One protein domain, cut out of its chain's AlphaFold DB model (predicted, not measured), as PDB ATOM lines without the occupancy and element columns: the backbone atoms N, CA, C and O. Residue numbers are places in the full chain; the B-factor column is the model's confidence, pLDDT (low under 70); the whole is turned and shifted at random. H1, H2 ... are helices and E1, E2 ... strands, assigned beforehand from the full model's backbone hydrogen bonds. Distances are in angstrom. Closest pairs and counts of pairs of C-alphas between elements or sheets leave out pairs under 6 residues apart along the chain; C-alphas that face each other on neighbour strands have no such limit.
ATOM      1  N   TYR A   2     227.790 172.567 115.398       85.31
ATOM      2  CA  TYR A   2     228.172 173.470 116.488       85.31
ATOM      3  C   TYR A   2     229.696 173.542 116.708       85.31
ATOM      4  O   TYR A   2     230.257 174.629 116.648       85.31
ATOM      5  N   ASP A   3     230.394 172.403 116.782       85.56
ATOM      6  CA  ASP A   3     231.860 172.372 116.952       85.56
ATOM      7  C   ASP A   3     232.640 173.125 115.868       85.56
ATOM      8  O   ASP A   3     233.752 173.598 116.097       85.56
ATOM      9  N   LEU A   4     232.084 173.226 114.658       88.56
ATOM     10  CA  LEU A   4     232.698 174.001 113.586       88.56
ATOM     11  C   LEU A   4     232.531 175.500 113.843       88.56
ATOM     12  O   LEU A   4     233.497 176.247 113.718       88.56
ATOM     13  N   ALA A   5     231.325 175.932 114.224       87.75
ATOM     14  CA  ALA A   5     231.067 177.315 114.617       87.75
ATOM     15  C   ALA A   5     231.931 177.717 115.821       87.75
ATOM     16  O   ALA A   5     232.477 178.820 115.839       87.75
ATOM     17  N   TRP A   6     232.135 176.780 116.750       86.06
ATOM     18  CA  TRP A   6     233.049 176.933 117.871       86.06
ATOM     19  C   TRP A   6     234.490 177.186 117.416       86.06
ATOM     20  O   TRP A   6     235.077 178.208 117.757       86.06
ATOM     21  N   LYS A   7     235.044 176.320 116.559       89.19
ATOM     22  CA  LYS A   7     236.402 176.494 116.005       89.19
ATOM     23  C   LYS A   7     236.579 177.817 115.251       89.19
ATOM     24  O   LYS A   7     237.676 178.367 115.209       89.19
ATOM     25  N   LEU A   8     235.503 178.338 114.663       89.56
ATOM     26  CA  LEU A   8     235.480 179.616 113.950       89.56
ATOM     27  C   LEU A   8     235.224 180.829 114.861       89.56
ATOM     28  O   LEU A   8     235.107 181.937 114.344       89.56
ATOM     29  N   HIS A   9     235.138 180.637 116.183       82.06
ATOM     30  CA  HIS A   9     234.823 181.675 117.173       82.06
ATOM     31  C   HIS A   9     233.505 182.414 116.873       82.06
ATOM     32  O   HIS A   9     233.348 183.596 117.169       82.06
ATOM     33  N   ARG A  10     232.541 181.716 116.257       82.88
ATOM     34  CA  ARG A  10     231.187 182.213 115.960       82.88
ATOM     35  C   ARG A  10     230.155 181.471 116.804       82.88
ATOM     36  O   ARG A  10     229.173 180.940 116.286       82.88
ATOM     37  N   GLU A  11     230.416 181.387 118.101       81.19
ATOM     38  CA  GLU A  11     229.495 180.782 119.057       81.19
ATOM     39  C   GLU A  11     228.280 181.691 119.269       81.19
ATOM     40  O   GLU A  11     228.402 182.910 119.385       81.19
ATOM     41  N   SER A  12     227.089 181.100 119.318       84.62
ATOM     42  CA  SER A  12     225.876 181.804 119.726       84.62
ATOM     43  C   SER A  12     224.984 180.881 120.544       84.62
ATOM     44  O   SER A  12     224.970 179.665 120.337       84.62
ATOM     45  N   ILE A  13     224.225 181.480 121.462       86.75
ATOM     46  CA  ILE A  13     223.271 180.770 122.322       86.75
ATOM     47  C   ILE A  13     222.218 180.054 121.468       86.75
ATOM     48  O   ILE A  13     221.866 178.915 121.757       86.75
ATOM     49  N   ASP A  14     221.770 180.684 120.380       88.25
ATOM     50  CA  ASP A  14     220.775 180.107 119.473       88.25
ATOM     51  C   ASP A  14     221.319 178.876 118.728       88.25
ATOM     52  O   ASP A  14     220.640 177.851 118.669       88.25
ATOM     53  N   LEU A  15     222.562 178.925 118.223       89.69
ATOM     54  CA  LEU A  15     223.203 177.766 117.582       89.69
ATOM     55  C   LEU A  15     223.371 176.598 118.557       89.69
ATOM     56  O   LEU A  15     223.157 175.446 118.172       89.69
ATOM     57  N   LEU A  16     223.747 176.891 119.806       90.94
ATOM     58  CA  LEU A  16     223.832 175.877 120.853       90.94
ATOM     59  C   LEU A  16     222.448 175.282 121.134       90.94
ATOM     60  O   LEU A  16     222.300 174.064 121.150       90.94
ATOM     61  N   TRP A  17     221.421 176.124 121.279       92.38
ATOM     62  CA  TRP A  17     220.048 175.688 121.528       92.38
ATOM     63  C   TRP A  17     219.497 174.790 120.414       92.38
ATOM     64  O   TRP A  17     218.899 173.753 120.698       92.38
ATOM     65  N   TRP A  18     219.739 175.117 119.143       92.44
ATOM     66  CA  TRP A  18     219.338 174.251 118.026       92.44
ATOM     67  C   TRP A  18     220.079 172.911 118.031       92.44
ATOM     68  O   TRP A  18     219.478 171.876 117.740       92.44
ATOM     69  N   GLY A  19     221.364 172.913 118.402       92.94
ATOM     70  CA  GLY A  19     222.134 171.686 118.608       92.94
ATOM     71  C   GLY A  19     221.533 170.808 119.707       92.94
ATOM     72  O   GLY A  19     221.318 169.616 119.490       92.94
ATOM     73  N   ILE A  20     221.180 171.417 120.843       94.06
ATOM     74  CA  ILE A  20     220.518 170.752 121.971       94.06
ATOM     75  C   ILE A  20     219.203 170.102 121.528       94.06
ATOM     76  O   ILE A  20     218.990 168.924 121.803       94.06
ATOM     77  N   ILE A  21     218.354 170.825 120.786       94.62
ATOM     78  CA  ILE A  21     217.092 170.285 120.247       94.62
ATOM     79  C   ILE A  21     217.345 169.037 119.395       94.62
ATOM     80  O   ILE A  21     216.637 168.041 119.546       94.62
ATOM     81  N   GLY A  22     218.366 169.059 118.535       93.81
ATOM     82  CA  GLY A  22     218.729 167.907 117.709       93.81
ATOM     83  C   GLY A  22     219.153 166.685 118.531       93.81
ATOM     84  O   GLY A  22     218.705 165.573 118.256       93.81
ATOM     85  N   VAL A  23     219.972 166.881 119.567       93.94
ATOM     86  CA  VAL A  23     220.409 165.792 120.460       93.94
ATOM     87  C   VAL A  23     219.234 165.243 121.279       93.94
ATOM     88  O   VAL A  23     219.082 164.027 121.414       93.94
ATOM     89  N   THR A  24     218.360 166.115 121.787       94.00
ATOM     90  CA  THR A  24     217.163 165.712 122.538       94.00
ATOM     91  C   THR A  24     216.156 164.965 121.659       94.00
ATOM     92  O   THR A  24     215.557 163.998 122.127       94.00
ATOM     93  N   GLU A  25     215.993 165.333 120.386       94.38
ATOM     94  CA  GLU A  25     215.142 164.598 119.437       94.38
ATOM     95  C   GLU A  25     215.606 163.154 119.251       94.38
ATOM     96  O   GLU A  25     214.806 162.220 119.363       94.38
ATOM     97  N   GLN A  26     216.912 162.969 119.052       93.50
ATOM     98  CA  GLN A  26     217.493 161.643 118.880       93.50
ATOM     99  C   GLN A  26     217.293 160.769 120.118       93.50
ATOM    100  O   GLN A  26     217.076 159.562 119.992       93.50
ATOM    101  N   TYR A  27     217.351 161.374 121.305       92.81
ATOM    102  CA  TYR A  27     217.102 160.684 122.564       92.81
ATOM    103  C   TYR A  27     215.625 160.307 122.739       92.81
ATOM    104  O   TYR A  27     215.324 159.140 122.982       92.81
ATOM    105  N   ILE A  28     214.697 161.256 122.554       90.94
ATOM    106  CA  ILE A  28     213.250 161.031 122.727       90.94
ATOM    107  C   ILE A  28     212.726 159.964 121.759       90.94
ATOM    108  O   ILE A  28     211.909 159.129 122.148       90.94
ATOM    109  N   LEU A  29     213.199 159.966 120.510       90.44
ATOM    110  CA  LEU A  29     212.808 158.978 119.501       90.44
ATOM    111  C   LEU A  29     213.587 157.656 119.599       90.44
ATOM    112  O   LEU A  29     213.362 156.760 118.787       90.44
ATOM    113  N   GLY A  30     214.508 157.521 120.556       89.88
ATOM    114  CA  GLY A  30     215.284 156.296 120.759       89.88
ATOM    115  C   GLY A  30     216.261 155.972 119.622       89.88
ATOM    116  O   GLY A  30     216.625 154.811 119.447       89.88
ATOM    117  N   LYS A  31     216.690 156.973 118.842       91.94
ATOM    118  CA  LYS A  31     217.680 156.812 117.759       91.94
ATOM    119  C   LYS A  31     219.105 156.635 118.289       91.94
ATOM    120  O   LYS A  31     219.953 156.071 117.602       91.94
ATOM    121  N   THR A  32     219.360 157.127 119.500       91.75
ATOM    122  CA  THR A  32     220.681 157.157 120.132       91.75
ATOM    123  C   THR A  32     220.671 156.390 121.455       91.75
ATOM    124  O   THR A  32     219.704 156.419 122.213       91.75
ATOM    125  N   GLU A  33     221.773 155.702 121.751       91.75
ATOM    126  CA  GLU A  33     221.982 155.002 123.022       91.75
ATOM    127  C   GLU A  33     222.099 155.981 124.201       91.75
ATOM    128  O   GLU A  33     222.722 157.039 124.087       91.75
ATOM    129  N   ASN A  34     221.614 155.579 125.380       89.31
ATOM    130  CA  ASN A  34     221.654 156.412 126.587       89.31
ATOM    131  C   ASN A  34     223.086 156.871 126.945       89.31
ATOM    132  O   ASN A  34     223.318 158.041 127.222       89.31
ATOM    133  N   MET A  35     224.082 155.983 126.838       92.19
ATOM    134  CA  MET A  35     225.481 156.329 127.127       92.19
ATOM    135  C   MET A  35     226.033 157.420 126.198       92.19
ATOM    136  O   MET A  35     226.845 158.238 126.623       92.19
ATOM    137  N   ARG A  36     225.610 157.442 124.928       93.81
ATOM    138  CA  ARG A  36     226.025 158.485 123.983       93.81
ATOM    139  C   ARG A  36     225.348 159.805 124.324       93.81
ATOM    140  O   ARG A  36     226.034 160.812 124.405       93.81
ATOM    141  N   TYR A  37     224.049 159.774 124.619       93.50
ATOM    142  CA  TYR A  37     223.315 160.958 125.065       93.50
ATOM    143  C   TYR A  37     223.952 161.608 126.301       93.50
ATOM    144  O   TYR A  37     224.150 162.816 126.320       93.50
ATOM    145  N   LEU A  38     224.347 160.813 127.300       93.44
ATOM    146  CA  LEU A  38     224.993 161.334 128.510       93.44
ATOM    147  C   LEU A  38     226.321 162.050 128.222       93.44
ATOM    148  O   LEU A  38     226.580 163.089 128.820       93.44
ATOM    149  N   LYS A  39     227.129 161.538 127.283       93.94
ATOM    150  CA  LYS A  39     228.371 162.202 126.854       93.94
ATOM    151  C   LYS A  39     228.092 163.532 126.158       93.94
ATOM    152  O   LYS A  39     228.761 164.517 126.438       93.94
ATOM    153  N   GLU A  40     227.094 163.570 125.277       92.81
ATOM    154  CA  GLU A  40     226.692 164.812 124.602       92.81
ATOM    155  C   GLU A  40     226.187 165.853 125.609       92.81
ATOM    156  O   GLU A  40     226.537 167.026 125.523       92.81
ATOM    157  N   VAL A  41     225.410 165.431 126.609       93.44
ATOM    158  CA  VAL A  41     224.923 166.310 127.683       93.44
ATOM    159  C   VAL A  41     226.073 166.910 128.495       93.44
ATOM    160  O   VAL A  41     226.003 168.086 128.846       93.44
ATOM    161  N   GLU A  42     227.118 166.133 128.785       92.94
ATOM    162  CA  GLU A  42     228.319 166.611 129.481       92.94
ATOM    163  C   GLU A  42     229.045 167.688 128.659       92.94
ATOM    164  O   GLU A  42     229.281 168.788 129.158       92.94
ATOM    165  N   LEU A  43     229.282 167.427 127.368       92.31
ATOM    166  CA  LEU A  43     229.897 168.393 126.448       92.31
ATOM    167  C   LEU A  43     229.070 169.678 126.322       92.31
ATOM    168  O   LEU A  43     229.603 170.788 126.373       92.31
ATOM    169  N   ILE A  44     227.749 169.547 126.181       92.19
ATOM    170  CA  ILE A  44     226.830 170.688 126.146       92.19
ATOM    171  C   ILE A  44     226.900 171.467 127.466       92.19
ATOM    172  O   ILE A  44     226.907 172.696 127.439       92.19
ATOM    173  N   GLY A  45     226.982 170.779 128.608       91.38
ATOM    174  CA  GLY A  45     227.152 171.392 129.925       91.38
ATOM    175  C   GLY A  45     228.394 172.282 130.005       91.38
ATOM    176  O   GLY A  45     228.295 173.429 130.450       91.38
ATOM    177  N   ASP A  46     229.527 171.803 129.490       90.12
ATOM    178  CA  ASP A  46     230.773 172.575 129.415       90.12
ATOM    179  C   ASP A  46     230.629 173.826 128.535       90.12
ATOM    180  O   ASP A  46     231.105 174.910 128.888       90.12
ATOM    181  N   HIS A  47     229.942 173.708 127.394       89.38
ATOM    182  CA  HIS A  47     229.673 174.844 126.508       89.38
ATOM    183  C   HIS A  47     228.729 175.874 127.141       89.38
ATOM    184  O   HIS A  47     228.979 177.077 127.028       89.38
ATOM    185  N   ILE A  48     227.685 175.425 127.848       88.88
ATOM    186  CA  ILE A  48     226.767 176.304 128.585       88.88
ATOM    187  C   ILE A  48     227.536 177.092 129.646       88.88
ATOM    188  O   ILE A  48     227.365 178.308 129.722       88.88
ATOM    189  N   GLY A  49     228.397 176.433 130.430       84.81
ATOM    190  CA  GLY A  49     229.202 177.094 131.460       84.81
ATOM    191  C   GLY A  49     230.019 178.260 130.900       84.81
ATOM    192  O   GLY A  49     229.957 179.370 131.425       84.81
ATOM    193  N   ARG A  50     230.695 178.042 129.765       83.19
ATOM    194  CA  ARG A  50     231.530 179.057 129.101       83.19
ATOM    195  C   ARG A  50     230.720 180.213 128.515       83.19
ATOM    196  O   ARG A  50     231.062 181.375 128.731       83.19
ATOM    197  N   ILE A  51     229.648 179.915 127.779       79.69
ATOM    198  CA  ILE A  51     228.827 180.949 127.130       79.69
ATOM    199  C   ILE A  51     228.079 181.787 128.173       79.69
ATOM    200  O   ILE A  51     227.990 183.008 128.032       79.69
ATOM    201  N   CYS A  52     227.576 181.162 129.240       72.31
ATOM    202  CA  CYS A  52     226.909 181.878 130.324       72.31
ATOM    203  C   CYS A  52     227.879 182.758 131.125       72.31
ATOM    204  O   CYS A  52     227.512 183.886 131.455       72.31
ATOM    205  N   GLU A  53     229.107 182.307 131.406       68.50
ATOM    206  CA  GLU A  53     230.127 183.134 132.071       68.50
ATOM    207  C   GLU A  53     230.530 184.342 131.209       68.50
ATOM    208  O   GLU A  53     230.573 185.473 131.700       68.50
ATOM    209  N   SER A  54     230.711 184.131 129.902       62.53
ATOM    210  CA  SER A  54     230.970 185.207 128.937       62.53
ATOM    211  C   SER A  54     229.838 186.247 128.918       62.53
ATOM    212  O   SER A  54     230.079 187.448 129.034       62.53
ATOM    213  N   ALA A  55     228.578 185.794 128.901       61.69
ATOM    214  CA  ALA A  55     227.412 186.678 128.913       61.69
ATOM    215  C   ALA A  55     227.280 187.506 130.208       61.69
ATOM    216  O   ALA A  55     226.800 188.640 130.171       61.69
ATOM    217  N   VAL A  56     227.688 186.966 131.363       59.94
ATOM    218  CA  VAL A  56     227.684 187.698 132.644       59.94
ATOM    219  C   VAL A  56     228.782 188.767 132.681       59.94
ATOM    220  O   VAL A  56     228.530 189.876 133.160       59.94
ATOM    221  N   ASN A  57     229.965 188.477 132.135       58.16
ATOM    222  CA  ASN A  57     231.058 189.449 132.041       58.16
ATOM    223  C   ASN A  57     230.704 190.628 131.119       58.16
ATOM    224  O   ASN A  57     230.959 191.783 131.474       58.16
ATOM    225  N   ASP A  58     230.025 190.357 130.003       56.28
ATOM    226  CA  ASP A  58     229.510 191.395 129.104       56.28
ATOM    227  C   ASP A  58     228.446 192.274 129.788       56.28
ATOM    228  O   ASP A  58     228.471 193.502 129.666       56.28
ATOM    229  N   LEU A  59     227.536 191.676 130.570       57.25
ATOM    230  CA  LEU A  59     226.513 192.413 131.328       57.25
ATOM    231  C   LEU A  59     227.124 193.329 132.401       57.25
ATOM    232  O   LEU A  59     226.682 194.470 132.559       57.25
ATOM    233  N   ASN A  60     228.157 192.866 133.109       53.28
ATOM    234  CA  ASN A  60     228.851 193.677 134.110       53.28
ATOM    235  C   ASN A  60     229.624 194.844 133.477       53.28
ATOM    236  O   ASN A  60     229.568 195.948 134.018       53.28
ATOM    237  N   CYS A  61     230.248 194.666 132.306       46.34
ATOM    238  CA  CYS A  61     230.883 195.774 131.579       46.34
ATOM    239  C   CYS A  61     229.872 196.817 131.070       46.34
ATOM    240  O   CYS A  61     230.182 198.006 131.039       46.34
ATOM    241  N   MET A  62     228.650 196.408 130.706       44.88
ATOM    242  CA  MET A  62     227.616 197.327 130.201       44.88
ATOM    243  C   MET A  62     226.781 198.013 131.293       44.88
ATOM    244  O   MET A  62     226.153 199.040 131.028       44.88
ATOM    245  N   SER A  63     226.792 197.512 132.532       46.81
ATOM    246  CA  SER A  63     226.062 198.122 133.658       46.81
ATOM    247  C   SER A  63     226.566 199.512 134.100       46.81
ATOM    248  O   SER A  63     225.911 200.158 134.916       46.81
ATOM    249  N   GLN A  64     227.672 200.018 133.534       47.34
ATOM    250  CA  GLN A  64     228.137 201.401 133.734       47.34
ATOM    251  C   GLN A  64     227.574 202.417 132.721       47.34
ATOM    252  O   GLN A  64     227.735 203.619 132.925       47.34
ATOM    253  N   SER A  65     226.877 201.990 131.661       38.22
ATOM    254  CA  SER A  65     226.269 202.905 130.682       38.22
ATOM    255  C   SER A  65     224.742 202.900 130.779       38.22
ATOM    256  O   SER A  65     224.072 201.961 130.356       38.22
ATOM    257  N   ILE A  66     224.194 203.981 131.333       46.03
ATOM    258  CA  ILE A  66     222.762 204.266 131.461       46.03
ATOM    259  C   ILE A  66     222.132 204.388 130.060       46.03
ATOM    260  O   ILE A  66     222.266 205.422 129.416       46.03
ATOM    261  N   SER A  67     221.441 203.346 129.582       37.47
ATOM    262  CA  SER A  67     220.297 203.440 128.651       37.47
ATOM    263  C   SER A  67     219.609 202.072 128.477       37.47
ATOM    264  O   SER A  67     220.227 201.081 128.102       37.47
ATOM    265  N   ASN A  68     218.310 202.006 128.772       43.12
ATOM    266  CA  ASN A  68     217.427 200.862 128.490       43.12
ATOM    267  C   ASN A  68     217.068 200.815 126.974       43.12
ATOM    268  O   ASN A  68     217.194 201.835 126.300       43.12
ATOM    269  N   PRO A  69     216.552 199.700 126.414       52.53
ATOM    270  CA  PRO A  69     217.331 198.621 125.804       52.53
ATOM    271  C   PRO A  69     216.977 198.417 124.310       52.53
ATOM    272  O   PRO A  69     215.884 198.768 123.866       52.53
ATOM    273  N   PRO A  70     217.822 197.722 123.533       39.56
ATOM    274  CA  PRO A  70     217.287 196.918 122.444       39.56
ATOM    275  C   PRO A  70     217.785 195.475 122.561       39.56
ATOM    276  O   PRO A  70     218.981 195.222 122.711       39.56
ATOM    277  N   ASN A  71     216.833 194.544 122.447       42.31
ATOM    278  CA  ASN A  71     216.967 193.119 122.116       42.31
ATOM    279  C   ASN A  71     216.520 192.171 123.236       42.31
ATOM    280  O   ASN A  71     217.309 191.684 124.040       42.31
ATOM    281  N   ASP A  72     215.252 191.773 123.148       47.62
ATOM    282  CA  ASP A  72     214.643 190.606 123.808       47.62
ATOM    283  C   ASP A  72     215.389 189.277 123.501       47.62
ATOM    284  O   ASP A  72     215.165 188.243 124.125       47.62
ATOM    285  N   SER A  73     216.324 189.301 122.540       50.06
ATOM    286  CA  SER A  73     217.254 188.214 122.203       50.06
ATOM    287  C   SER A  73     218.410 188.060 123.208       50.06
ATOM    288  O   SER A  73     218.879 186.939 123.405       50.06
ATOM    289  N   ARG A  74     218.838 189.134 123.893       55.81
ATOM    290  CA  ARG A  74     220.013 189.107 124.790       55.81
ATOM    291  C   ARG A  74     219.747 188.517 126.175       55.81
ATOM    292  O   ARG A  74     220.690 188.161 126.871       55.81
ATOM    293  N   ASN A  75     218.482 188.353 126.556       66.25
ATOM    294  CA  ASN A  75     218.088 187.756 127.837       66.25
ATOM    295  C   ASN A  75     217.695 186.280 127.690       66.25
ATOM    296  O   ASN A  75     216.767 185.815 128.353       66.25
ATOM    297  N   SER A  76     218.369 185.560 126.794       77.69
ATOM    298  CA  SER A  76     218.199 184.118 126.628       77.69
ATOM    299  C   SER A  76     219.290 183.407 127.420       77.69
ATOM    300  O   SER A  76     220.470 183.673 127.217       77.69
ATOM    301  N   ARG A  77     218.910 182.535 128.351       85.19
ATOM    302  CA  ARG A  77     219.834 181.728 129.159       85.19
ATOM    303  C   ARG A  77     219.429 180.270 129.066       85.19
ATOM    304  O   ARG A  77     218.238 179.967 129.068       85.19
ATOM    305  N   ILE A  78     220.413 179.385 128.983       89.81
ATOM    306  CA  ILE A  78     220.189 177.942 128.951       89.81
ATOM    307  C   ILE A  78     220.585 177.383 130.315       89.81
ATOM    308  O   ILE A  78     221.687 177.638 130.798       89.81
ATOM    309  N   GLU A  79     219.677 176.640 130.934       89.62
ATOM    310  CA  GLU A  79     219.870 175.961 132.213       89.62
ATOM    311  C   GLU A  79     219.861 174.445 131.969       89.62
ATOM    312  O   GLU A  79     219.010 173.933 131.239       89.62
ATOM    313  N   SER A  80     220.810 173.726 132.572       90.19
ATOM    314  CA  SER A  80     220.811 172.259 132.601       90.19
ATOM    315  C   SER A  80     220.060 171.791 133.846       90.19
ATOM    316  O   SER A  80     220.410 172.179 134.962       90.19
ATOM    317  N   GLU A  81     219.013 170.988 133.665       89.25
ATOM    318  CA  GLU A  81     218.155 170.501 134.751       89.25
ATOM    319  C   GLU A  81     217.764 169.037 134.507       89.25
ATOM    320  O   GLU A  81     217.607 168.586 133.373       89.25
ATOM    321  N   LYS A  82     217.585 168.258 135.577       90.62
ATOM    322  CA  LYS A  82     216.999 166.916 135.465       90.62
ATOM    323  C   LYS A  82     215.491 167.044 135.305       90.62
ATOM    324  O   LYS A  82     214.848 167.694 136.119       90.62
ATOM    325  N   ASP A  83     214.930 166.390 134.297       91.69
ATOM    326  CA  ASP A  83     213.507 166.477 133.990       91.69
ATOM    327  C   ASP A  83     212.860 165.103 133.781       91.69
ATOM    328  O   ASP A  83     213.532 164.075 133.679       91.69
ATOM    329  N   LEU A 171     215.437 176.532 128.144       91.25
ATOM    330  CA  LEU A 171     215.679 177.879 127.662       91.25
ATOM    331  C   LEU A 171     214.814 178.848 128.462       91.25
ATOM    332  O   LEU A 171     213.583 178.841 128.372       91.25
ATOM    333  N   GLN A 172     215.452 179.713 129.234       88.81
ATOM    334  CA  GLN A 172     214.804 180.876 129.808       88.81
ATOM    335  C   GLN A 172     214.965 182.047 128.848       88.81
ATOM    336  O   GLN A 172     216.077 182.506 128.603       88.81
ATOM    337  N   LYS A 173     213.844 182.553 128.335       83.56
ATOM    338  CA  LYS A 173     213.814 183.780 127.539       83.56
ATOM    339  C   LYS A 173     213.128 184.877 128.341       83.56
ATOM    340  O   LYS A 173     211.976 184.726 128.753       83.56
ATOM    341  N   GLY A 174     213.844 185.966 128.597       80.12
ATOM    342  CA  GLY A 174     213.339 187.079 129.396       80.12
ATOM    343  C   GLY A 174     213.015 186.687 130.845       80.12
ATOM    344  O   GLY A 174     213.630 185.800 131.439       80.12
ATOM    345  N   PHE A 175     212.041 187.379 131.441       68.31
ATOM    346  CA  PHE A 175     211.760 187.277 132.881       68.31
ATOM    347  C   PHE A 175     210.730 186.209 133.266       68.31
ATOM    348  O   PHE A 175     210.681 185.811 134.427       68.31
ATOM    349  N   LYS A 176     209.868 185.775 132.337       71.38
ATOM    350  CA  LYS A 176     208.691 184.949 132.675       71.38
ATOM    351  C   LYS A 176     208.630 183.604 131.961       71.38
ATOM    352  O   LYS A 176     207.985 182.694 132.474       71.38
ATOM    353  N   THR A 177     209.246 183.469 130.791       80.75
ATOM    354  CA  THR A 177     209.042 182.288 129.947       80.75
ATOM    355  C   THR A 177     210.215 181.327 130.045       80.75
ATOM    356  O   THR A 177     211.331 181.648 129.639       80.75
ATOM    357  N   LYS A 178     209.930 180.140 130.587       88.31
ATOM    358  CA  LYS A 178     210.814 178.975 130.566       88.31
ATOM    359  C   LYS A 178     210.266 177.956 129.581       88.31
ATOM    360  O   LYS A 178     209.064 177.685 129.572       88.31
ATOM    361  N   TYR A 179     211.160 177.405 128.782       89.75
ATOM    362  CA  TYR A 179     210.845 176.509 127.690       89.75
ATOM    363  C   TYR A 179     211.678 175.239 127.794       89.75
ATOM    364  O   TYR A 179     212.904 175.308 127.811       89.75
ATOM    365  N   GLN A 180     211.017 174.086 127.847       92.25
ATOM    366  CA  GLN A 180     211.695 172.796 127.865       92.25
ATOM    367  C   GLN A 180     212.134 172.411 126.452       92.25
ATOM    368  O   GLN A 180     211.364 172.564 125.503       92.25
ATOM    369  N   CYS A 181     213.327 171.830 126.317       93.38
ATOM    370  CA  CYS A 181     213.803 171.324 125.030       93.38
ATOM    371  C   CYS A 181     212.851 170.275 124.414       93.38
ATOM    372  O   CYS A 181     212.479 170.371 123.246       93.38
ATOM    373  N   ALA A 182     212.375 169.315 125.212       93.44
ATOM    374  CA  ALA A 182     211.451 168.279 124.744       93.44
ATOM    375  C   ALA A 182     210.139 168.843 124.170       93.44
ATOM    376  O   ALA A 182     209.640 168.341 123.166       93.44
ATOM    377  N   ASP A 183     209.604 169.919 124.755       93.44
ATOM    378  CA  ASP A 183     208.377 170.557 124.267       93.44
ATOM    379  C   ASP A 183     208.595 171.202 122.879       93.44
ATOM    380  O   ASP A 183     207.711 171.161 122.017       93.44
ATOM    381  N   TYR A 184     209.798 171.730 122.617       93.50
ATOM    382  CA  TYR A 184     210.199 172.204 121.284       93.50
ATOM    383  C   TYR A 184     210.273 171.056 120.281       93.50
ATOM    384  O   TYR A 184     209.749 171.180 119.179       93.50
ATOM    385  N   VAL A 185     210.865 169.924 120.667       94.50
ATOM    386  CA  VAL A 185     210.950 168.739 119.801       94.50
ATOM    387  C   VAL A 185     209.551 168.260 119.409       94.50
ATOM    388  O   VAL A 185     209.263 168.124 118.222       94.50
ATOM    389  N   TYR A 186     208.658 168.061 120.383       93.44
ATOM    390  CA  TYR A 186     207.299 167.591 120.104       93.44
ATOM    391  C   TYR A 186     206.508 168.564 119.229       93.44
ATOM    392  O   TYR A 186     205.826 168.133 118.301       93.44
ATOM    393  N   SER A 187     206.606 169.872 119.488       93.00
ATOM    394  CA  SER A 187     205.924 170.875 118.661       93.00
ATOM    395  C   SER A 187     206.487 170.942 117.239       93.00
ATOM    396  O   SER A 187     205.716 171.070 116.287       93.00
ATOM    397  N   MET A 188     207.803 170.794 117.071       92.75
ATOM    398  CA  MET A 188     208.452 170.785 115.761       92.75
ATOM    399  C   MET A 188     208.045 169.557 114.944       92.75
ATOM    400  O   MET A 188     207.645 169.712 113.793       92.75
ATOM    401  N   ILE A 189     208.058 168.363 115.548       93.06
ATOM    402  CA  ILE A 189     207.583 167.128 114.904       93.06
ATOM    403  C   ILE A 189     206.113 167.276 114.503       93.06
ATOM    404  O   ILE A 189     205.778 167.068 113.343       93.06
ATOM    405  N   ALA A 190     205.250 167.725 115.421       92.25
ATOM    406  CA  ALA A 190     203.830 167.907 115.134       92.25
ATOM    407  C   ALA A 190     203.582 168.908 113.994       92.25
ATOM    408  O   ALA A 190     202.700 168.693 113.169       92.25
ATOM    409  N   THR A 191     204.369 169.987 113.922       92.69
ATOM    410  CA  THR A 191     204.266 170.984 112.845       92.69
ATOM    411  C   THR A 191     204.696 170.394 111.503       92.69
ATOM    412  O   THR A 191     204.014 170.599 110.502       92.69
ATOM    413  N   LEU A 192     205.794 169.632 111.480       91.75
ATOM    414  CA  LEU A 192     206.313 168.987 110.270       91.75
ATOM    415  C   LEU A 192     205.405 167.858 109.760       91.75
ATOM    416  O   LEU A 192     205.278 167.682 108.553       91.75
ATOM    417  N   GLU A 193     204.778 167.105 110.663       90.50
ATOM    418  CA  GLU A 193     203.853 166.016 110.322       90.50
ATOM    419  C   GLU A 193     202.435 166.507 110.010       90.50
ATOM    420  O   GLU A 193     201.640 165.779 109.409       90.50
ATOM    421  N   SER A 194     202.089 167.733 110.412       90.31
ATOM    422  CA  SER A 194     200.779 168.291 110.108       90.31
ATOM    423  C   SER A 194     200.643 168.500 108.598       90.31
ATOM    424  O   SER A 194     201.218 169.413 108.012       90.31
ATOM    425  N   ASN A 195     199.844 167.650 107.952       72.44
ATOM    426  CA  ASN A 195     199.427 167.811 106.559       72.44
ATOM    427  C   ASN A 195     198.412 168.957 106.439       72.44
ATOM    428  O   ASN A 195     197.276 168.761 106.006       72.44
ATOM    429  N   VAL A 196     198.792 170.165 106.854       69.44
ATOM    430  CA  VAL A 196     198.027 171.369 106.547       69.44
ATOM    431  C   VAL A 196     198.315 171.701 105.088       69.44
ATOM    432  O   VAL A 196     199.139 172.551 104.763       69.44
ATOM    433  N   SER A 197     197.644 170.994 104.180       60.25
ATOM    434  CA  SER A 197     197.430 171.502 102.833       60.25
ATOM    435  C   SER A 197     196.658 172.805 102.990       60.25
ATOM    436  O   SER A 197     195.487 172.801 103.378       60.25
ATOM    437  N   ILE A 198     197.354 173.918 102.768       58.94
ATOM    438  CA  ILE A 198     196.780 175.255 102.671       58.94
ATOM    439  C   ILE A 198     195.849 175.223 101.454       58.94
ATOM    440  O   ILE A 198     196.257 175.511 100.335       58.94
ATOM    441  N   ASN A 199     194.610 174.777 101.659       47.88
ATOM    442  CA  ASN A 199     193.539 174.939 100.689       47.88
ATOM    443  C   ASN A 199     193.119 176.412 100.753       47.88
ATOM    444  O   ASN A 199     192.233 176.775 101.526       47.88
ATOM    445  N   THR A 200     193.834 177.253 100.005       45.25
ATOM    446  CA  THR A 200     193.346 178.553  99.521       45.25
ATOM    447  C   THR A 200     192.558 178.351  98.244       45.25
ATOM    448  O   THR A 200     193.090 177.629  97.371       45.25
TER     449      THR A 200
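AT A GLANCE: This is residues 2 to 83 and 171 to 200 of the 200 residues of the protein "Cell division control protein 45" of Sipha flava (yellow sugarcane aphid) (UniProt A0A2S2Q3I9). A long helix, H3, and a shorter one, H2, run side by side in opposite directions as a helical hairpin, and a small three-stranded sheet packs on both through its strand E1. H4 meets H2 with its residues 181 to 185 alone, on the side away from H3, and runs off from it about perpendicular; H1 is a short helix set off at the domain's margin, and two stretches stick out, residues 60 to 71, of which 60 to 62 belong to H3, as the end of that helix and a loop, and residues 190 to 200, of which 190 to 193 belong to H4, as the end of that helix and a tail. The printed part has 112 residues with four named helices and three named strands, in the order H1 H2 H3 E1 E2 E3 H4; the sheet, E1 - E2 - E3, is antiparallel, and the class is mostly helix. The whole is loose, with a radius of gyration of the C-alphas of 17.0 A and spans of 51 by 46 by 30 A.

HOW THE PARTS SIT: H1, residues 2 to 7, and H2, residues 13 to 28, form a helical hairpin and only just touch, with 3 pairs of C-alphas within 8 A, the closest Tyr 2 and Leu 16 at 6.6 A; they run opposite ways at a steep tilt of 40 degrees. H2 and H3, residues 34 to 62, form a second helical hairpin: they touch, with the C-alphas of Tyr 27 and Tyr 37 closest at 6.7 A, and run opposite ways at a shallow tilt of 19 degrees. E1, residues 76 to 83, bends by 56 degrees at residue 80. E1 and E2, residues 171 to 173, are antiparallel, with N 77 and O 172 at 2.8 A, within hydrogen-bond range. E2 and E3, residues 177 to 180, form an antiparallel hairpin, with N 171 and O 179 at 2.8 A. H2 only grazes the sheet with residues 13 to 21, and H3 only grazes it with residues 41 to 55; the closest C-alphas of H3 and E1 are those of Ile 48 and Ile 78, 6.8 A apart. H4, residues 181 to 193, touches H2 with residues 181 to 185 alone, about perpendicular at 76 degrees, the C-alphas of Ile 21 and Cys 181 closest at 5.9 A. H2 is the hub, touching three helices, while H3 and H4 are apart. In H1, H2, H3 and H4 every O i to N i+4 pair is within hydrogen-bond range.

IN THESE COORDINATES: H1 begins at C-alpha 2 (228.172, 173.470, 116.488). H2 is 22.1 A long and H3 41.5 A, ending at C-alpha 62 (227.616, 197.327, 130.201). E1 is 19.7 A long, and H4, 18.5 A, ends at C-alpha 193 (203.853, 166.016, 110.322).

THE WHOLE: The C-alphas of Gln 64 and Asn 199 are the two farthest apart, at 54.7 A. Residues 84 to 170 are not printed, and C-alphas 83 and 171 are 13.2 A apart across this cut. The link from H3 to E1, 13 residues, is long. The pLDDT is under 70 at residues 53 to 75, 175 and 196 to 200.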